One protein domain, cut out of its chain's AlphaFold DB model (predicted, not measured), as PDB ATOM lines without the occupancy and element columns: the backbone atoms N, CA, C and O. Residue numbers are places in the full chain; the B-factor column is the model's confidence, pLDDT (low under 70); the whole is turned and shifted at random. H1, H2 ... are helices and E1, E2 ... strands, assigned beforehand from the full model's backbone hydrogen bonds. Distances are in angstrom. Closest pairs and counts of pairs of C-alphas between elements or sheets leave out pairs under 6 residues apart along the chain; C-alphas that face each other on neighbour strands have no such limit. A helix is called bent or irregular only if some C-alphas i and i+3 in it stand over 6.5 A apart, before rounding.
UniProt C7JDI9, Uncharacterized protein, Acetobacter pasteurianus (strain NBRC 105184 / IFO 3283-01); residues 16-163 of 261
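AT A GLANCE: This is residues 16 to 163 of the 261 residues of an uncharacterized protein of Acetobacter pasteurianus (strain NBRC 105184 / IFO 3283-01) (UniProt C7JDI9). A small, twisted sheet of four strands has helices packed over one face, with H4 running slantwise over its inner strands E2 and E3, and H2 and the last part of H1 on that same face; the other face is bare. H1 is a very long helix whose residues 16 to 34 stick out as a free arm, while the loop of residues 86 to 98 and the small helix H3 extend from the sheet as a separate lobe. The 148 printed residues hold four named helices and four named strands, in the order H1 H2 E1 E2 H3 E3 E4 H4; the sheet order is E1, E2, E3, E4, antiparallel throughout, and the class is mixed, helices and strands. The whole is loose, with a radius of gyration of the C-alphas of 19.6 A, and a rod in outline spanning 73 by 29 by 20 A.

IN THESE COORDINATES: H1, residues 16 to 51, begins at C-alpha 16 (28.150, 53.117, 7.949) and is 52.8 A long. It has a kink of 29 degrees near residue 39. H2 is residues 57 to 64, E1 is 69 to 72, and E2 is 77 to 85, 26.5 A long. H3 is residues 99 to 108, E3 is 116 to 124, 26.0 A long, and E4 is 127 to 134, 20.8 A long. H4, residues 145 to 156, ends at C-alpha 156 (37.350, 8.552, 20.813); it is irregular, but only just, with C-alphas 150 and 153 6.9 A apart.

HOW THE PARTS SIT: E1 and E2 form a hairpin, with N 71 and O 79 2.9 A apart, within hydrogen-bond range. E2 and E3 are antiparallel neighbours, with N 80 and O 121 at 2.8 A. E3 and E4 form a hairpin, with N 120 and O 132 at 2.8 A. H1, H2 and H4 lie on the same face of the sheet, in two layers, helices over one face of a sheet. H4 lies over E2 and, only just, over E3, at a height over the sheet of 10.4 A. H1 touches H4 with residues 38 to 51 alone; their closest C-alphas, of Ser 42 and Gly 145, are 3.7 A apart. H2 touches H4, closest at the C-alphas of Cys 63 and Cys 154, 4.7 A. H3 is not on the sheet and is apart from H1. Every O i to N i+4 pair is within range in H2 and H3, against 24 of 32 in H1 and 3 of 8 in H4, where 5 of 9 O i to N i+3 pairs are.

THE WHOLE: The C-alphas of Ala 16 and Glu 75, the two farthest apart, are 74.4 A apart. The printed part has no cut. The link from E2 to H3 is long, 13 residues. Mean pLDDT of the printed part is 75.9; residues 16 to 36, 86 to 114 and 140 to 142 are under 70.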
ATOM      1  N   ALA A  16      29.201  54.110   8.193       50.78
ATOM      2  CA  ALA A  16      28.150  53.117   7.949       50.78
ATOM      3  C   ALA A  16      28.612  52.005   6.985       50.78
ATOM      4  O   ALA A  16      28.368  50.824   7.227       50.78
ATOM      5  N   SER A  17      29.346  52.365   5.928       52.31
ATOM      6  CA  SER A  17      29.835  51.417   4.913       52.31
ATOM      7  C   SER A  17      30.850  50.395   5.455       52.31
ATOM      8  O   SER A  17      30.836  49.230   5.047       52.31
ATOM      9  N   LEU A  18      31.671  50.792   6.434       51.78
ATOM     10  CA  LEU A  18      32.596  49.907   7.150       51.78
ATOM     11  C   LEU A  18      31.847  48.917   8.052       51.78
ATOM     12  O   LEU A  18      32.195  47.736   8.074       51.78
ATOM     13  N   PHE A  19      30.773  49.349   8.717       52.00
ATOM     14  CA  PHE A  19      29.937  48.458   9.528       52.00
ATOM     15  C   PHE A  19      29.135  47.455   8.686       52.00
ATOM     16  O   PHE A  19      29.032  46.291   9.073       52.00
ATOM     17  N   TYR A  20      28.620  47.848   7.515       54.28
ATOM     18  CA  TYR A  20      27.942  46.915   6.602       54.28
ATOM     19  C   TYR A  20      28.902  45.876   6.006       54.28
ATOM     20  O   TYR A  20      28.557  44.695   5.931       54.28
ATOM     21  N   ARG A  21      30.132  46.272   5.648       55.56
ATOM     22  CA  ARG A  21      31.165  45.340   5.159       55.56
ATOM     23  C   ARG A  21      31.677  44.400   6.252       55.56
ATOM     24  O   ARG A  21      31.843  43.213   5.988       55.56
ATOM     25  N   ALA A  22      31.853  44.892   7.479       56.97
ATOM     26  CA  ALA A  22      32.242  44.069   8.623       56.97
ATOM     27  C   ALA A  22      31.143  43.067   9.029       56.97
ATOM     28  O   ALA A  22      31.448  41.914   9.323       56.97
ATOM     29  N   ARG A  23      29.858  43.459   8.975       59.47
ATOM     30  CA  ARG A  23      28.723  42.542   9.207       59.47
ATOM     31  C   ARG A  23      28.566  41.509   8.092       59.47
ATOM     32  O   ARG A  23      28.264  40.359   8.392       59.47
ATOM     33  N   GLY A  24      28.810  41.889   6.836       59.34
ATOM     34  CA  GLY A  24      28.810  40.962   5.701       59.34
ATOM     35  C   GLY A  24      29.910  39.903   5.805       59.34
ATOM     36  O   GLY A  24      29.637  38.717   5.646       59.34
ATOM     37  N   LEU A  25      31.135  40.310   6.158       61.59
ATOM     38  CA  LEU A  25      32.255  39.391   6.388       61.59
ATOM     39  C   LEU A  25      32.035  38.491   7.612       61.59
ATOM     40  O   LEU A  25      32.298  37.294   7.537       61.59
ATOM     41  N   ALA A  26      31.493  39.025   8.711       61.66
ATOM     42  CA  ALA A  26      31.167  38.225   9.891       61.66
ATOM     43  C   ALA A  26      30.077  37.174   9.603       61.66
ATOM     44  O   ALA A  26      30.198  36.033  10.042       61.66
ATOM     45  N   ALA A  27      29.050  37.523   8.818       61.88
ATOM     46  CA  ALA A  27      28.010  36.582   8.400       61.88
ATOM     47  C   ALA A  27      28.552  35.489   7.459       61.88
ATOM     48  O   ALA A  27      28.180  34.325   7.597       61.88
ATOM     49  N   LEU A  28      29.472  35.837   6.551       61.09
ATOM     50  CA  LEU A  28      30.084  34.886   5.617       61.09
ATOM     51  C   LEU A  28      30.967  33.838   6.324       61.09
ATOM     52  O   LEU A  28      31.052  32.701   5.870       61.09
ATOM     53  N   VAL A  29      31.598  34.203   7.445       62.84
ATOM     54  CA  VAL A  29      32.454  33.302   8.241       62.84
ATOM     55  C   VAL A  29      31.645  32.423   9.206       62.84
ATOM     56  O   VAL A  29      32.075  31.317   9.529       62.84
ATOM     57  N   LEU A  30      30.454  32.856   9.633       59.53
ATOM     58  CA  LEU A  30      29.583  32.091  10.542       59.53
ATOM     59  C   LEU A  30      28.765  30.991   9.842       59.53
ATOM     60  O   LEU A  30      28.426  29.987  10.459       59.53
ATOM     61  N   LEU A  31      28.466  31.143   8.552       59.78
ATOM     62  CA  LEU A  31      27.736  30.139   7.766       59.78
ATOM     63  C   LEU A  31      28.444  28.767   7.669       59.78
ATOM     64  O   LEU A  31      27.780  27.751   7.893       59.78
ATOM     65  N   PRO A  32      29.762  28.673   7.387       61.66
ATOM     66  CA  PRO A  32      30.426  27.374   7.284       61.66
ATOM     67  C   PRO A  32      30.583  26.654   8.631       61.66
ATOM     68  O   PRO A  32      30.683  25.427   8.649       61.66
ATOM     69  N   THR A  33      30.584  27.365   9.765       61.22
ATOM     70  CA  THR A  33      30.788  26.728  11.078       61.22
ATOM     71  C   THR A  33      29.562  25.939  11.540       61.22
ATOM     72  O   THR A  33      29.729  24.865  12.115       61.22
ATOM     73  N   LEU A  34      28.340  26.388  11.224       58.06
ATOM     74  CA  LEU A  34      27.117  25.628  11.528       58.06
ATOM     75  C   LEU A  34      26.926  24.429  10.588       58.06
ATOM     76  O   LEU A  34      26.493  23.364  11.029       58.06
ATOM     77  N   ALA A  35      27.298  24.575   9.314       62.31
ATOM     78  CA  ALA A  35      27.262  23.479   8.345       62.31
ATOM     79  C   ALA A  35      28.248  22.343   8.693       62.31
ATOM     80  O   ALA A  35      28.026  21.180   8.351       62.31
ATOM     81  N   GLY A  36      29.323  22.666   9.419       64.50
ATOM     82  CA  GLY A  36      30.345  21.707   9.826       64.50
ATOM     83  C   GLY A  36      29.846  20.617  10.780       64.50
ATOM     84  O   GLY A  36      30.310  19.483  10.684       64.50
ATOM     85  N   CYS A  37      28.887  20.899  11.667       71.25
ATOM     86  CA  CYS A  37      28.473  19.932  12.694       71.25
ATOM     87  C   CYS A  37      27.812  18.676  12.099       71.25
ATOM     88  O   CYS A  37      28.199  17.561  12.446       71.25
ATOM     89  N   GLY A  38      26.880  18.839  11.153       72.12
ATOM     90  CA  GLY A  38      26.236  17.702  10.477       72.12
ATOM     91  C   GLY A  38      27.216  16.890   9.626       72.12
ATOM     92  O   GLY A  38      27.208  15.659   9.660       72.12
ATOM     93  N   TYR A  39      28.132  17.581   8.939       80.56
ATOM     94  CA  TYR A  39      29.161  16.946   8.116       80.56
ATOM     95  C   TYR A  39      30.124  16.083   8.945       80.56
ATOM     96  O   TYR A  39      30.463  14.966   8.550       80.56
ATOM     97  N   ILE A  40      30.566  16.585  10.103       80.75
ATOM     98  CA  ILE A  40      31.476  15.857  10.994       80.75
ATOM     99  C   ILE A  40      30.782  14.651  11.622       80.75
ATOM    100  O   ILE A  40      31.401  13.589  11.702       80.75
ATOM    101  N   ASP A  41      29.519  14.776  12.029       82.62
ATOM    102  CA  ASP A  41      28.760  13.654  12.582       82.62
ATOM    103  C   ASP A  41      28.601  12.532  11.542       82.62
ATOM    104  O   ASP A  41      28.957  11.388  11.819       82.62
ATOM    105  N   SER A  42      28.196  12.862  10.314       85.06
ATOM    106  CA  SER A  42      28.047  11.892   9.215       85.06
ATOM    107  C   SER A  42      29.378  11.215   8.857       85.06
ATOM    108  O   SER A  42      29.484   9.990   8.800       85.06
ATOM    109  N   ARG A  43      30.469  11.992   8.755       84.69
ATOM    110  CA  ARG A  43      31.826  11.430   8.594       84.69
ATOM    111  C   ARG A  43      32.215  10.524   9.755       84.69
ATOM    112  O   ARG A  43      32.898   9.528   9.538       84.69
ATOM    113  N   THR A  44      31.822  10.858  10.979       85.88
ATOM    114  CA  THR A  44      32.117  10.043  12.164       85.88
ATOM    115  C   THR A  44      31.356   8.718  12.124       85.88
ATOM    116  O   THR A  44      31.950   7.690  12.437       85.88
ATOM    117  N   ALA A  45      30.092   8.715  11.688       87.19
ATOM    118  CA  ALA A  45      29.300   7.497  11.516       87.19
ATOM    119  C   ALA A  45      29.964   6.530  10.520       87.19
ATOM    120  O   ALA A  45      30.213   5.368  10.857       87.19
ATOM    121  N   HIS A  46      30.362   7.039   9.353       88.25
ATOM    122  CA  HIS A  46      31.058   6.259   8.326       88.25
ATOM    123  C   HIS A  46      32.463   5.812   8.755       88.25
ATOM    124  O   HIS A  46      32.872   4.681   8.500       88.25
ATOM    125  N   LYS A  47      33.220   6.652   9.477       86.50
ATOM    126  CA  LYS A  47      34.489   6.216  10.097       86.50
ATOM    127  C   LYS A  47      34.269   5.082  11.087       86.50
ATOM    128  O   LYS A  47      35.084   4.166  11.143       86.50
ATOM    129  N   GLY A  48      33.177   5.144  11.843       87.12
ATOM    130  CA  GLY A  48      32.793   4.115  12.796       87.12
ATOM    131  C   GLY A  48      32.558   2.768  12.138       87.12
ATOM    132  O   GLY A  48      33.104   1.790  12.630       87.12
ATOM    133  N   GLN A  49      31.852   2.728  11.001       87.75
ATOM    134  CA  GLN A  49      31.627   1.497  10.227       87.75
ATOM    135  C   GLN A  49      32.914   0.769   9.892       87.75
ATOM    136  O   GLN A  49      32.960  -0.449   9.979       87.75
ATOM    137  N   LEU A  50      33.973   1.506   9.568       85.81
ATOM    138  CA  LEU A  50      35.274   0.897   9.344       85.81
ATOM    139  C   LEU A  50      35.915   0.498  10.679       85.81
ATOM    140  O   LEU A  50      36.291  -0.658  10.846       85.81
ATOM    141  N   ALA A  51      36.010   1.435  11.629       85.50
ATOM    142  CA  ALA A  51      36.739   1.290  12.893       85.50
ATOM    143  C   ALA A  51      36.280   0.103  13.756       85.50
ATOM    144  O   ALA A  51      37.114  -0.511  14.421       85.50
ATOM    145  N   VAL A  52      34.979  -0.213  13.749       88.81
ATOM    146  CA  VAL A  52      34.424  -1.296  14.574       88.81
ATOM    147  C   VAL A  52      34.624  -2.686  13.983       88.81
ATOM    148  O   VAL A  52      34.550  -3.653  14.732       88.81
ATOM    149  N   ILE A  53      34.891  -2.816  12.677       89.31
ATOM    150  CA  ILE A  53      35.118  -4.128  12.050       89.31
ATOM    151  C   ILE A  53      36.286  -4.812  12.761       89.31
ATOM    152  O   ILE A  53      37.309  -4.184  13.007       89.31
ATOM    153  N   GLY A  54      36.142  -6.094  13.079       87.12
ATOM    154  CA  GLY A  54      37.141  -6.918  13.756       87.12
ATOM    155  C   GLY A  54      37.187  -6.801  15.282       87.12
ATOM    156  O   GLY A  54      37.850  -7.635  15.912       87.12
ATOM    157  N   MET A  55      36.463  -5.847  15.885       88.62
ATOM    158  CA  MET A  55      36.376  -5.737  17.345       88.62
ATOM    159  C   MET A  55      35.745  -6.986  17.954       88.62
ATOM    160  O   MET A  55      34.837  -7.570  17.362       88.62
ATOM    161  N   THR A  56      36.202  -7.389  19.138       91.31
ATOM    162  CA  THR A  56      35.557  -8.480  19.882       91.31
ATOM    163  C   THR A  56      34.254  -8.015  20.532       91.31
ATOM    164  O   THR A  56      34.013  -6.815  20.685       91.31
ATOM    165  N   ASN A  57      33.398  -8.961  20.928       90.94
ATOM    166  CA  ASN A  57      32.139  -8.670  21.618       90.94
ATOM    167  C   ASN A  57      32.335  -7.794  22.869       90.94
ATOM    168  O   ASN A  57      31.543  -6.885  23.116       90.94
ATOM    169  N   GLU A  58      33.372  -8.072  23.662       91.00
ATOM    170  CA  GLU A  58      33.627  -7.407  24.946       91.00
ATOM    171  C   GLU A  58      34.114  -5.973  24.727       91.00
ATOM    172  O   GLU A  58      33.618  -5.032  25.347       91.00
ATOM    173  N   ASP A  59      35.043  -5.807  23.789       91.25
ATOM    174  CA  ASP A  59      35.610  -4.521  23.397       91.25
ATOM    175  C   ASP A  59      34.553  -3.614  22.749       91.25
ATOM    176  O   ASP A  59      34.480  -2.419  23.052       91.25
ATOM    177  N   LEU A  60      33.678  -4.187  21.916       91.06
ATOM    178  CA  LEU A  60      32.547  -3.471  21.335       91.06
ATOM    179  C   LEU A  60      31.599  -2.963  22.430       91.06
ATOM    180  O   LEU A  60      31.196  -1.801  22.408       91.06
ATOM    181  N   GLN A  61      31.263  -3.803  23.412       92.31
ATOM    182  CA  GLN A  61      30.392  -3.398  24.517       92.31
ATOM    183  C   GLN A  61      31.054  -2.367  25.436       92.31
ATOM    184  O   GLN A  61      30.369  -1.487  25.956       92.31
ATOM    185  N   ALA A  62      32.378  -2.418  25.598       91.00
ATOM    186  CA  ALA A  62      33.116  -1.422  26.365       91.00
ATOM    187  C   ALA A  62      33.061  -0.026  25.721       91.00
ATOM    188  O   ALA A  62      33.046   0.976  26.436       91.00
ATOM    189  N   CYS A  63      33.010   0.057  24.387       91.44
ATOM    190  CA  CYS A  63      33.059   1.333  23.678       91.44
ATOM    191  C   CYS A  63      31.698   1.858  23.188       91.44
ATOM    192  O   CYS A  63      31.452   3.064  23.260       91.44
ATOM    193  N   ALA A  64      30.816   0.981  22.701       90.25
ATOM    194  CA  ALA A  64      29.473   1.317  22.213       90.25
ATOM    195  C   ALA A  64      28.385   1.140  23.291       90.25
ATOM    196  O   ALA A  64      27.267   1.644  23.148       90.25
ATOM    197  N   GLY A  65      28.710   0.446  24.384       90.69
ATOM    198  CA  GLY A  65      27.778   0.085  25.447       90.69
ATOM    199  C   GLY A  65      27.038  -1.231  25.183       90.69
ATOM    200  O   GLY A  65      27.279  -1.939  24.201       90.69
ATOM    201  N   ILE A  66      26.102  -1.548  26.078       92.19
ATOM    202  CA  ILE A  66      25.248  -2.737  25.978       92.19
ATOM    203  C   ILE A  66      24.242  -2.562  24.824       92.19
ATOM    204  O   ILE A  66      23.623  -1.495  24.734       92.19
ATOM    205  N   PRO A  67      24.076  -3.568  23.943       93.06
ATOM    206  CA  PRO A  67      23.113  -3.506  22.847       93.06
ATOM    207  C   PRO A  67      21.668  -3.534  23.355       93.06
ATOM    208  O   PRO A  67      21.354  -4.194  24.344       93.06
ATOM    209  N   ASP A  68      20.773  -2.852  22.640       92.25
ATOM    210  CA  ASP A  68      19.348  -2.796  22.983       92.25
ATOM    211  C   ASP A  68      18.626  -4.099  22.609       92.25
ATOM    212  O   ASP A  68      17.680  -4.519  23.282       92.25
ATOM    213  N   LYS A  69      19.069  -4.757  21.530       92.44
ATOM    214  CA  LYS A  69      18.607  -6.095  21.152       92.44
ATOM    215  C   LYS A  69      19.761  -6.950  20.658       92.44
ATOM    216  O   LYS A  69      20.649  -6.480  19.952       92.44
ATOM    217  N   THR A  70      19.664  -8.235  20.960       92.81
ATOM    218  CA  THR A  70      20.582  -9.262  20.480       92.81
ATOM    219  C   THR A  70      19.765 -10.376  19.850       92.81
ATOM    220  O   THR A  70      18.831 -10.881  20.469       92.81
ATOM    221  N   GLN A  71      20.118 -10.771  18.631       92.62
ATOM    222  CA  GLN A  71      19.511 -11.901  17.939       92.62
ATOM    223  C   GLN A  71      20.605 -12.876  17.516       92.62
ATOM    224  O   GLN A  71      21.469 -12.540  16.712       92.62
ATOM    225  N   LYS A  72      20.566 -14.096  18.048       91.75
ATOM    226  CA  LYS A  72      21.430 -15.181  17.586       91.75
ATOM    227  C   LYS A  72      20.773 -15.824  16.367       91.75
ATOM    228  O   LYS A  72      19.650 -16.309  16.479       91.75
ATOM    229  N   ILE A  73      21.433 -15.751  15.215       89.88
ATOM    230  CA  ILE A  73      20.943 -16.359  13.968       89.88
ATOM    231  C   ILE A  73      21.444 -17.801  13.883       89.88
ATOM    232  O   ILE A  73      20.683 -18.691  13.522       89.88
ATOM    233  N   ASP A  74      22.705 -18.018  14.258       89.19
ATOM    234  CA  ASP A  74      23.383 -19.314  14.218       89.19
ATOM    235  C   ASP A  74      24.371 -19.429  15.400       89.19
ATOM    236  O   ASP A  74      24.564 -18.467  16.149       89.19
ATOM    237  N   GLU A  75      25.031 -20.572  15.590       84.69
ATOM    238  CA  GLU A  75      26.098 -20.752  16.583       84.69
ATOM    239  C   GLU A  75      27.245 -19.761  16.388       84.69
ATOM    240  O   GLU A  75      27.740 -19.211  17.375       84.69
ATOM    241  N   HIS A  76      27.574 -19.460  15.133       86.75
ATOM    242  CA  HIS A  76      28.662 -18.562  14.754       86.75
ATOM    243  C   HIS A  76      28.216 -17.115  14.508       86.75
ATOM    244  O   HIS A  76      29.046 -16.210  14.562       86.75
ATOM    245  N   ILE A  77      26.920 -16.868  14.257       91.06
ATOM    246  CA  ILE A  77      26.408 -15.555  13.831       91.06
ATOM    247  C   ILE A  77      25.454 -14.974  14.869       91.06
ATOM    248  O   ILE A  77      24.380 -15.513  15.142       91.06
ATOM    249  N   THR A  78      25.807 -13.802  15.391       93.00
ATOM    250  CA  THR A  78      24.955 -13.032  16.306       93.00
ATOM    251  C   THR A  78      24.825 -11.600  15.816       93.00
ATOM    252  O   THR A  78      25.810 -10.984  15.436       93.00
ATOM    253  N   VAL A  79      23.621 -11.044  15.822       93.56
ATOM    254  CA  VAL A  79      23.365  -9.654  15.446       93.56
ATOM    255  C   VAL A  79      23.080  -8.835  16.694       93.56
ATOM    256  O   VAL A  79      22.191  -9.174  17.478       93.56
ATOM    257  N   TYR A  80      23.822  -7.747  16.866       94.94
ATOM    258  CA  TYR A  80      23.581  -6.737  17.889       94.94
ATOM    259  C   TYR A  80      22.926  -5.521  17.255       94.94
ATOM    260  O   TYR A  80      23.362  -5.038  16.214       94.94
ATOM    261  N   GLN A  81      21.872  -5.021  17.883       93.81
ATOM    262  CA  GLN A  81      21.166  -3.833  17.440       93.81
ATOM    263  C   GLN A  81      21.227  -2.765  18.527       93.81
ATOM    264  O   GLN A  81      20.828  -2.997  19.669       93.81
ATOM    265  N   TYR A  82      21.689  -1.587  18.126       93.00
ATOM    266  CA  TYR A  82      21.700  -0.376  18.928       93.00
ATOM    267  C   TYR A  82      20.667   0.589  18.368       93.00
ATOM    268  O   TYR A  82      20.713   0.945  17.191       93.00
ATOM    269  N   VAL A  83      19.736   1.020  19.208       90.44
ATOM    270  CA  VAL A  83      18.707   1.991  18.861       90.44
ATOM    271  C   VAL A  83      18.936   3.243  19.693       90.44
ATOM    272  O   VAL A  83      18.974   3.212  20.924       90.44
ATOM    273  N   ARG A  84      19.110   4.374  19.014       85.50
ATOM    274  CA  ARG A  84      19.298   5.677  19.653       85.50
ATOM    275  C   ARG A  84      18.312   6.668  19.063       85.50
ATOM    276  O   ARG A  84      18.296   6.896  17.856       85.50
ATOM    277  N   SER A  85      17.487   7.256  19.918       77.75
ATOM    278  CA  SER A  85      16.656   8.399  19.559       77.75
ATOM    279  C   SER A  85      17.430   9.679  19.845       77.75
ATOM    280  O   SER A  85      17.934   9.887  20.951       77.75
ATOM    281  N   VAL A  86      17.550  10.543  18.841       65.94
ATOM    282  CA  VAL A  86      18.186  11.848  19.010       65.94
ATOM    283  C   VAL A  86      17.072  12.867  19.197       65.94
ATOM    284  O   VAL A  86      16.512  13.394  18.240       65.94
ATOM    285  N   ASN A  87      16.699  13.105  20.453       57.16
ATOM    286  CA  ASN A  87      15.748  14.162  20.775       57.16
ATOM    287  C   ASN A  87      16.469  15.508  20.685       57.16
ATOM    288  O   ASN A  87      17.387  15.784  21.458       57.16
ATOM    289  N   MET A  88      16.062  16.345  19.731       53.53
ATOM    290  CA  MET A  88      16.484  17.740  19.718       53.53
ATOM    291  C   MET A  88      15.886  18.422  20.959       53.53
ATOM    292  O   MET A  88      14.691  18.249  21.211       53.53
ATOM    293  N   PRO A  89      16.678  19.153  21.762       48.84
ATOM    294  CA  PRO A  89      16.153  19.806  22.952       48.84
ATOM    295  C   PRO A  89      15.066  20.809  22.547       48.84
ATOM    296  O   PRO A  89      15.346  21.750  21.805       48.84
ATOM    297  N   SER A  90      13.836  20.616  23.035       47.41
ATOM    298  CA  SER A  90      12.818  21.664  22.974       47.41
ATOM    299  C   SER A  90      13.247  22.768  23.935       47.41
ATOM    300  O   SER A  90      13.164  22.624  25.156       47.41
ATOM    301  N   THR A  91      13.793  23.846  23.396       48.19
ATOM    302  CA  THR A  91      14.121  25.037  24.170       48.19
ATOM    303  C   THR A  91      12.826  25.713  24.597       48.19
ATOM    304  O   THR A  91      12.013  26.073  23.750       48.19
ATOM    305  N   ASN A  92      12.632  25.886  25.907       50.28
ATOM    306  CA  ASN A  92      11.508  26.650  26.444       50.28
ATOM    307  C   ASN A  92      11.461  28.040  25.790       50.28
ATOM    308  O   ASN A  92      12.489  28.721  25.724       50.28
ATOM    309  N   ASP A  93      10.279  28.429  25.307       46.66
ATOM    310  CA  ASP A  93      10.014  29.703  24.640       46.66
ATOM    311  C   ASP A  93      10.500  30.881  25.495       46.66
ATOM    312  O   ASP A  93       9.837  31.332  26.429       46.66
ATOM    313  N   SER A  94      11.684  31.399  25.179       46.84
ATOM    314  CA  SER A  94      12.120  32.693  25.689       46.84
ATOM    315  C   SER A  94      11.467  33.759  24.815       46.84
ATOM    316  O   SER A  94      11.752  33.833  23.621       46.84
ATOM    317  N   SER A  95      10.598  34.593  25.393       58.72
ATOM    318  CA  SER A  95       9.747  35.565  24.674       58.72
ATOM    319  C   SER A  95      10.490  36.624  23.841       58.72
ATOM    320  O   SER A  95       9.854  37.414  23.148       58.72
ATOM    321  N   LEU A  96      11.826  36.651  23.888       57.06
ATOM    322  CA  LEU A  96      12.675  37.603  23.169       57.06
ATOM    323  C   LEU A  96      13.292  37.036  21.882       57.06
ATOM    324  O   LEU A  96      13.621  37.808  20.986       57.06
ATOM    325  N   PHE A  97      13.420  35.712  21.757       57.22
ATOM    326  CA  PHE A  97      13.918  35.051  20.549       57.22
ATOM    327  C   PHE A  97      13.203  33.705  20.409       57.22
ATOM    328  O   PHE A  97      13.427  32.835  21.253       57.22
ATOM    329  N   PRO A  98      12.364  33.498  19.375       53.28
ATOM    330  CA  PRO A  98      11.632  32.251  19.182       53.28
ATOM    331  C   PRO A  98      12.586  31.158  18.679       53.28
ATOM    332  O   PRO A  98      12.553  30.736  17.522       53.28
ATOM    333  N   LEU A  99      13.481  30.712  19.563       58.66
ATOM    334  CA  LEU A  99      14.439  29.647  19.299       58.66
ATOM    335  C   LEU A  99      13.698  28.354  18.971       58.66
ATOM    336  O   LEU A  99      14.099  27.673  18.036       58.66
ATOM    337  N   GLN A 100      12.564  28.092  19.634       56.84
ATOM    338  CA  GLN A 100      11.720  26.926  19.387       56.84
ATOM    339  C   GLN A 100      11.111  26.919  17.978       56.84
ATOM    340  O   GLN A 100      11.084  25.879  17.322       56.84
ATOM    341  N   THR A 101      10.680  28.074  17.463       58.34
ATOM    342  CA  THR A 101      10.234  28.193  16.067       58.34
ATOM    343  C   THR A 101      11.395  27.967  15.110       58.34
ATOM    344  O   THR A 101      11.217  27.272  14.119       58.34
ATOM    345  N   PHE A 102      12.595  28.471  15.412       57.72
ATOM    346  CA  PHE A 102      13.767  28.243  14.570       57.72
ATOM    347  C   PHE A 102      14.198  26.771  14.555       57.72
ATOM    348  O   PHE A 102      14.454  26.236  13.477       57.72
ATOM    349  N   VAL A 103      14.222  26.076  15.700       58.97
ATOM    350  CA  VAL A 103      14.536  24.639  15.725       58.97
ATOM    351  C   VAL A 103      13.439  23.801  15.075       58.97
ATOM    352  O   VAL A 103      13.763  22.954  14.249       58.97
ATOM    353  N   ASN A 104      12.156  24.094  15.312       56.50
ATOM    354  CA  ASN A 104      11.060  23.398  14.633       56.50
ATOM    355  C   ASN A 104      11.075  23.643  13.121       56.50
ATOM    356  O   ASN A 104      10.900  22.701  12.353       56.50
ATOM    357  N   MET A 105      11.314  24.879  12.676       52.12
ATOM    358  CA  MET A 105      11.359  25.245  11.258       52.12
ATOM    359  C   MET A 105      12.610  24.680  10.577       52.12
ATOM    360  O   MET A 105      12.514  24.202   9.453       52.12
ATOM    361  N   THR A 106      13.751  24.609  11.268       54.62
ATOM    362  CA  THR A 106      14.956  23.909  10.779       54.62
ATOM    363  C   THR A 106      14.765  22.390  10.746       54.62
ATOM    364  O   THR A 106      15.337  21.694   9.918       54.62
ATOM    365  N   GLN A 107      13.913  21.840  11.601       52.38
ATOM    366  CA  GLN A 107      13.608  20.415  11.585       52.38
ATOM    367  C   GLN A 107      12.591  20.046  10.491       52.38
ATOM    368  O   GLN A 107      12.729  19.000   9.863       52.38
ATOM    369  N   THR A 108      11.596  20.902  10.229       51.69
ATOM    370  CA  THR A 108      10.513  20.644   9.253       51.69
ATOM    371  C   THR A 108      10.799  21.154   7.842       51.69
ATOM    372  O   THR A 108      10.462  20.472   6.883       51.69
ATOM    373  N   THR A 109      11.429  22.319   7.688       48.56
ATOM    374  CA  THR A 109      11.718  22.933   6.367       48.56
ATOM    375  C   THR A 109      12.966  22.337   5.723       48.56
ATOM    376  O   THR A 109      13.171  22.405   4.519       48.56
ATOM    377  N   PHE A 110      13.822  21.776   6.560       48.75
ATOM    378  CA  PHE A 110      15.207  21.480   6.249       48.75
ATOM    379  C   PHE A 110      15.457  19.955   6.415       48.75
ATOM    380  O   PHE A 110      16.325  19.394   5.757       48.75
ATOM    381  N   GLY A 111      14.598  19.238   7.155       47.69
ATOM    382  CA  GLY A 111      14.432  17.783   7.030       47.69
ATOM    383  C   GLY A 111      15.498  16.911   7.699       47.69
ATOM    384  O   GLY A 111      15.458  15.701   7.533       47.69
ATOM    385  N   GLY A 112      16.439  17.473   8.462       53.38
ATOM    386  CA  GLY A 112      17.703  16.781   8.740       53.38
ATOM    387  C   GLY A 112      18.202  16.835  10.182       53.38
ATOM    388  O   GLY A 112      19.357  17.190  10.436       53.38
ATOM    389  N   ALA A 113      17.364  16.463  11.147       58.53
ATOM    390  CA  ALA A 113      17.831  16.225  12.517       58.53
ATOM    391  C   ALA A 113      18.132  14.746  12.814       58.53
ATOM    392  O   ALA A 113      18.740  14.482  13.849       58.53
ATOM    393  N   GLY A 114      17.764  13.815  11.925       60.88
ATOM    394  CA  GLY A 114      17.900  12.371  12.113       60.88
ATOM    395  C   GLY A 114      17.329  11.918  13.460       60.88
ATOM    396  O   GLY A 114      18.033  11.898  14.472       60.88
ATOM    397  N   LYS A 115      16.024  11.628  13.505       70.50
ATOM    398  CA  LYS A 115      15.299  11.358  14.757       70.50
ATOM    399  C   LYS A 115      15.672  10.023  15.391       70.50
ATOM    400  O   LYS A 115      15.662   9.909  16.620       70.50
ATOM    401  N   THR A 116      15.978   9.014  14.581       81.94
ATOM    402  CA  THR A 116      16.218   7.650  15.053       81.94
ATOM    403  C   THR A 116      17.372   7.010  14.299       81.94
ATOM    404  O   THR A 116      17.362   6.893  13.082       81.94
ATOM    405  N   CYS A 117      18.364   6.538  15.045       87.75
ATOM    406  CA  CYS A 117      19.385   5.652  14.518       87.75
ATOM    407  C   CYS A 117      19.109   4.218  14.960       87.75
ATOM    408  O   CYS A 117      18.929   3.959  16.154       87.75
ATOM    409  N   VAL A 118      19.167   3.295  14.007       91.69
ATOM    410  CA  VAL A 118      19.272   1.859  14.239       91.69
ATOM    411  C   VAL A 118      20.595   1.387  13.644       91.69
ATOM    412  O   VAL A 118      20.764   1.368  12.431       91.69
ATOM    413  N   ALA A 119      21.543   1.008  14.494       93.06
ATOM    414  CA  ALA A 119      22.817   0.431  14.086       93.06
ATOM    415  C   ALA A 119      22.790  -1.082  14.325       93.06
ATOM    416  O   ALA A 119      22.658  -1.535  15.463       93.06
ATOM    417  N   SER A 120      22.906  -1.862  13.256       93.12
ATOM    418  CA  SER A 120      22.894  -3.323  13.275       93.12
ATOM    419  C   SER A 120      24.287  -3.861  12.980       93.12
ATOM    420  O   SER A 120      24.775  -3.759  11.857       93.12
ATOM    421  N   LEU A 121      24.922  -4.453  13.988       93.31
ATOM    422  CA  LEU A 121      26.226  -5.089  13.872       93.31
ATOM    423  C   LEU A 121      26.055  -6.592  13.736       93.31
ATOM    424  O   LEU A 121      25.427  -7.231  14.579       93.31
ATOM    425  N   ARG A 122      26.641  -7.166  12.688       92.56
ATOM    426  CA  ARG A 122      26.738  -8.616  12.532       92.56
ATOM    427  C   ARG A 122      28.049  -9.075  13.143       92.56
ATOM    428  O   ARG A 122      29.115  -8.677  12.681       92.56
ATOM    429  N   MET A 123      27.956  -9.937  14.139       91.44
ATOM    430  CA  MET A 123      29.075 -10.626  14.762       91.44
ATOM    431  C   MET A 123      29.228 -12.010  14.137       91.44
ATOM    432  O   MET A 123      28.235 -12.723  13.977       91.44
ATOM    433  N   VAL A 124      30.460 -12.380  13.805       90.50
ATOM    434  CA  VAL A 124      30.853 -13.717  13.347       90.50
ATOM    435  C   VAL A 124      31.998 -14.180  14.241       90.50
ATOM    436  O   VAL A 124      32.956 -13.432  14.431       90.50
ATOM    437  N   ASP A 125      31.863 -15.351  14.862       88.69
ATOM    438  CA  ASP A 125      32.874 -15.932  15.765       88.69
ATOM    439  C   ASP A 125      33.331 -14.982  16.888       88.69
ATOM    440  O   ASP A 125      34.502 -14.905  17.261       88.69
ATOM    441  N   GLY A 126      32.384 -14.208  17.428       87.69
ATOM    442  CA  GLY A 126      32.638 -13.255  18.512       87.69
ATOM    443  C   GLY A 126      33.334 -11.959  18.086       87.69
ATOM    444  O   GLY A 126      33.835 -11.231  18.946       87.69
ATOM    445  N   ARG A 127      33.376 -11.657  16.780       89.81
ATOM    446  CA  ARG A 127      33.957 -10.424  16.231       89.81
ATOM    447  C   ARG A 127      33.014  -9.695  15.294       89.81
ATOM    448  O   ARG A 127      32.235 -10.321  14.583       89.81
ATOM    449  N   VAL A 128      33.117  -8.371  15.243       91.56
ATOM    450  CA  VAL A 128      32.323  -7.551  14.321       91.56
ATOM    451  C   VAL A 128      32.743  -7.841  12.888       91.56
ATOM    452  O   VAL A 128      33.874  -7.586  12.482       91.56
ATOM    453  N   TYR A 129      31.803  -8.326  12.099       89.38
ATOM    454  CA  TYR A 129      31.991  -8.597  10.684       89.38
ATOM    455  C   TYR A 129      31.449  -7.468   9.801       89.38
ATOM    456  O   TYR A 129      31.970  -7.213   8.714       89.38
ATOM    457  N   ASP A 130      30.375  -6.816  10.246       89.06
ATOM    458  CA  ASP A 130      29.667  -5.785   9.490       89.06
ATOM    459  C   ASP A 130      28.890  -4.856  10.429       89.06
ATOM    460  O   ASP A 130      28.436  -5.302  11.484       89.06
ATOM    461  N   LEU A 131      28.713  -3.595  10.032       90.19
ATOM    462  CA  LEU A 131      27.868  -2.611  10.704       90.19
ATOM    463  C   LEU A 131      27.034  -1.875   9.654       90.19
ATOM    464  O   LEU A 131      27.572  -1.151   8.819       90.19
ATOM    465  N   HIS A 132      25.718  -2.007   9.763       91.06
ATOM    466  CA  HIS A 132      24.764  -1.335   8.896       91.06
ATOM    467  C   HIS A 132      23.926  -0.328   9.683       91.06
ATOM    468  O   HIS A 132      23.492  -0.620  10.803       91.06
ATOM    469  N   TYR A 133      23.691   0.845   9.102       89.81
ATOM    470  CA  TYR A 133      22.820   1.862   9.679       89.81
ATOM    471  C   TYR A 133      21.458   1.869   8.987       89.81
ATOM    472  O   TYR A 133      21.332   1.593   7.799       89.81
ATOM    473  N   SER A 134      20.420   2.151   9.761       87.06
ATOM    474  CA  SER A 134      19.046   2.277   9.293       87.06
ATOM    475  C   SER A 134      18.270   3.250  10.188       87.06
ATOM    476  O   SER A 134      18.754   3.667  11.247       87.06
ATOM    477  N   GLY A 135      17.043   3.584   9.791       84.12
ATOM    478  CA  GLY A 135      16.166   4.531  10.485       84.12
ATOM    479  C   GLY A 135      16.105   5.906   9.821       84.12
ATOM    480  O   GLY A 135      16.581   6.090   8.707       84.12
ATOM    481  N   ASP A 136      15.487   6.868  10.509       81.06
ATOM    482  CA  ASP A 136      15.507   8.290  10.133       81.06
ATOM    483  C   ASP A 136      16.792   8.898  10.702       81.06
ATOM    484  O   ASP A 136      16.790   9.528  11.763       81.06
ATOM    485  N   ASN A 137      17.915   8.579  10.065       74.56
ATOM    486  CA  ASN A 137      19.261   8.815  10.582       74.56
ATOM    487  C   ASN A 137      20.034   9.911   9.822       74.56
ATOM    488  O   ASN A 137      21.121  10.309  10.263       74.56
ATOM    489  N   ASP A 138      19.448  10.444   8.750       72.62
ATOM    490  CA  ASP A 138      20.012  11.494   7.909       72.62
ATOM    491  C   ASP A 138      19.995  12.867   8.586       72.62
ATOM    492  O   ASP A 138      19.087  13.238   9.340       72.62
ATOM    493  N   ARG A 139      21.038  13.656   8.319       70.12
ATOM    494  CA  ARG A 139      21.165  15.028   8.812       70.12
ATOM    495  C   ARG A 139      21.017  16.029   7.678       70.12
ATOM    496  O   ARG A 139      21.073  15.695   6.504       70.12
ATOM    497  N   MET A 140      20.883  17.301   8.056       63.84
ATOM    498  CA  MET A 140      20.817  18.438   7.130       63.84
ATOM    499  C   MET A 140      21.924  18.406   6.084       63.84
ATOM    500  O   MET A 140      21.753  18.856   4.956       63.84
ATOM    501  N   ILE A 141      23.089  17.927   6.514       66.44
ATOM    502  CA  ILE A 141      24.292  17.805   5.716       66.44
ATOM    503  C   ILE A 141      24.906  16.450   6.059       66.44
ATOM    504  O   ILE A 141      25.495  16.294   7.131       66.44
ATOM    505  N   GLY A 142      24.779  15.506   5.130       69.69
ATOM    506  CA  GLY A 142      25.323  14.154   5.235       69.69
ATOM    507  C   GLY A 142      24.309  13.106   5.698       69.69
ATOM    508  O   GLY A 142      23.283  13.431   6.300       69.69
ATOM    509  N   THR A 143      24.608  11.852   5.378       81.19
ATOM    510  CA  THR A 143      23.787  10.684   5.711       81.19
ATOM    511  C   THR A 143      24.248  10.063   7.023       81.19
ATOM    512  O   THR A 143      25.391  10.256   7.447       81.19
ATOM    513  N   ASP A 144      23.347   9.361   7.709       81.88
ATOM    514  CA  ASP A 144      23.665   8.560   8.906       81.88
ATOM    515  C   ASP A 144      24.241   9.343  10.106       81.88
ATOM    516  O   ASP A 144      24.678   8.762  11.106       81.88
ATOM    517  N   GLY A 145      24.232  10.679  10.071       79.12
ATOM    518  CA  GLY A 145      24.832  11.520  11.108       79.12
ATOM    519  C   GLY A 145      24.237  11.304  12.505       79.12
ATOM    520  O   GLY A 145      24.946  11.451  13.506       79.12
ATOM    521  N   ALA A 146      22.972  10.877  12.611       82.94
ATOM    522  CA  ALA A 146      22.371  10.494  13.893       82.94
ATOM    523  C   ALA A 146      23.050   9.266  14.531       82.94
ATOM    524  O   ALA A 146      23.168   9.182  15.759       82.94
ATOM    525  N   CYS A 147      23.554   8.347  13.703       87.88
ATOM    526  CA  CYS A 147      24.213   7.114  14.129       87.88
ATOM    527  C   CYS A 147      25.638   7.300  14.635       87.88
ATOM    528  O   CYS A 147      26.184   6.412  15.295       87.88
ATOM    529  N   SER A 148      26.218   8.486  14.437       87.69
ATOM    530  CA  SER A 148      27.529   8.832  14.983       87.69
ATOM    531  C   SER A 148      27.623   8.586  16.492       87.69
ATOM    532  O   SER A 148      28.666   8.166  16.977       87.69
ATOM    533  N   THR A 149      26.531   8.766  17.240       87.19
ATOM    534  CA  THR A 149      26.487   8.576  18.699       87.19
ATOM    535  C   THR A 149      26.816   7.153  19.156       87.19
ATOM    536  O   THR A 149      27.412   7.001  20.220       87.19
ATOM    537  N   VAL A 150      26.500   6.130  18.354       89.69
ATOM    538  CA  VAL A 150      26.772   4.718  18.676       89.69
ATOM    539  C   VAL A 150      28.271   4.420  18.592       89.69
ATOM    540  O   VAL A 150      28.839   3.776  19.466       89.69
ATOM    541  N   VAL A 151      28.933   4.933  17.555       89.44
ATOM    542  CA  VAL A 151      30.334   4.605  17.229       89.44
ATOM    543  C   VAL A 151      31.350   5.627  17.737       89.44
ATOM    544  O   VAL A 151      32.545   5.345  17.813       89.44
ATOM    545  N   LYS A 152      30.903   6.827  18.120       88.38
ATOM    546  CA  LYS A 152      31.779   7.912  18.586       88.38
ATOM    547  C   LYS A 152      32.553   7.542  19.849       88.38
ATOM    548  O   LYS A 152      33.679   8.007  19.996       88.38
ATOM    549  N   GLY A 153      31.995   6.697  20.718       86.69
ATOM    550  CA  GLY A 153      32.716   6.135  21.866       86.69
ATOM    551  C   GLY A 153      33.930   5.314  21.429       86.69
ATOM    552  O   GLY A 153      35.051   5.609  21.836       86.69
ATOM    553  N   CYS A 154      33.724   4.384  20.495       87.94
ATOM    554  CA  CYS A 154      34.765   3.517  19.934       87.94
ATOM    555  C   CYS A 154      35.863   4.275  19.180       87.94
ATOM    556  O   CYS A 154      37.022   3.874  19.210       87.94
ATOM    557  N   ILE A 155      35.529   5.396  18.540       86.06
ATOM    558  CA  ILE A 155      36.523   6.223  17.838       86.06
ATOM    559  C   ILE A 155      37.332   7.083  18.820       86.06
ATOM    560  O   ILE A 155      38.532   7.268  18.630       86.06
ATOM    561  N   ARG A 156      36.687   7.649  19.851       83.56
ATOM    562  CA  ARG A 156      37.350   8.552  20.813       83.56
ATOM    563  C   ARG A 156      38.209   7.800  21.822       83.56
ATOM    564  O   ARG A 156      39.249   8.319  22.218       83.56
ATOM    565  N   SER A 157      37.778   6.604  22.200       83.00
ATOM    566  CA  SER A 157      38.468   5.726  23.138       83.00
ATOM    567  C   SER A 157      38.655   4.356  22.481       83.00
ATOM    568  O   SER A 157      37.885   3.437  22.766       83.00
ATOM    569  N   PRO A 158      39.631   4.216  21.563       78.12
ATOM    570  CA  PRO A 158      39.862   2.957  20.870       78.12
ATOM    571  C   PRO A 158      40.298   1.871  21.857       78.12
ATOM    572  O   PRO A 158      41.227   2.051  22.645       78.12
ATOM    573  N   VAL A 159      39.611   0.739  21.780       79.62
ATOM    574  CA  VAL A 159      39.857  -0.487  22.549       79.62
ATOM    575  C   VAL A 159      40.916  -1.357  21.868       79.62
ATOM    576  O   VAL A 159      41.293  -1.101  20.721       79.62
ATOM    577  N   ALA A 160      41.425  -2.378  22.563       77.81
ATOM    578  CA  ALA A 160      42.584  -3.155  22.118       77.81
ATOM    579  C   ALA A 160      42.389  -3.808  20.737       77.81
ATOM    580  O   ALA A 160      43.319  -3.815  19.933       77.81
ATOM    581  N   SER A 161      41.179  -4.290  20.437       78.50
ATOM    582  CA  SER A 161      40.827  -4.897  19.145       78.50
ATOM    583  C   SER A 161      40.351  -3.908  18.069       78.50
ATOM    584  O   SER A 161      39.893  -4.331  17.009       78.50
ATOM    585  N   THR A 162      40.453  -2.593  18.300       77.44
ATOM    586  CA  THR A 162      40.021  -1.586  17.317       77.44
ATOM    587  C   THR A 162      40.911  -1.595  16.084       77.44
ATOM    588  O   THR A 162      42.132  -1.435  16.179       77.44
ATOM    589  N   ASN A 163      40.293  -1.658  14.905       73.19
ATOM    590  CA  ASN A 163      41.020  -1.523  13.657       73.19
ATOM    591  C   ASN A 163      41.468  -0.072  13.446       73.19
ATOM    592  O   ASN A 163      40.668   0.846  13.249       73.19
TER     593      ASN A 163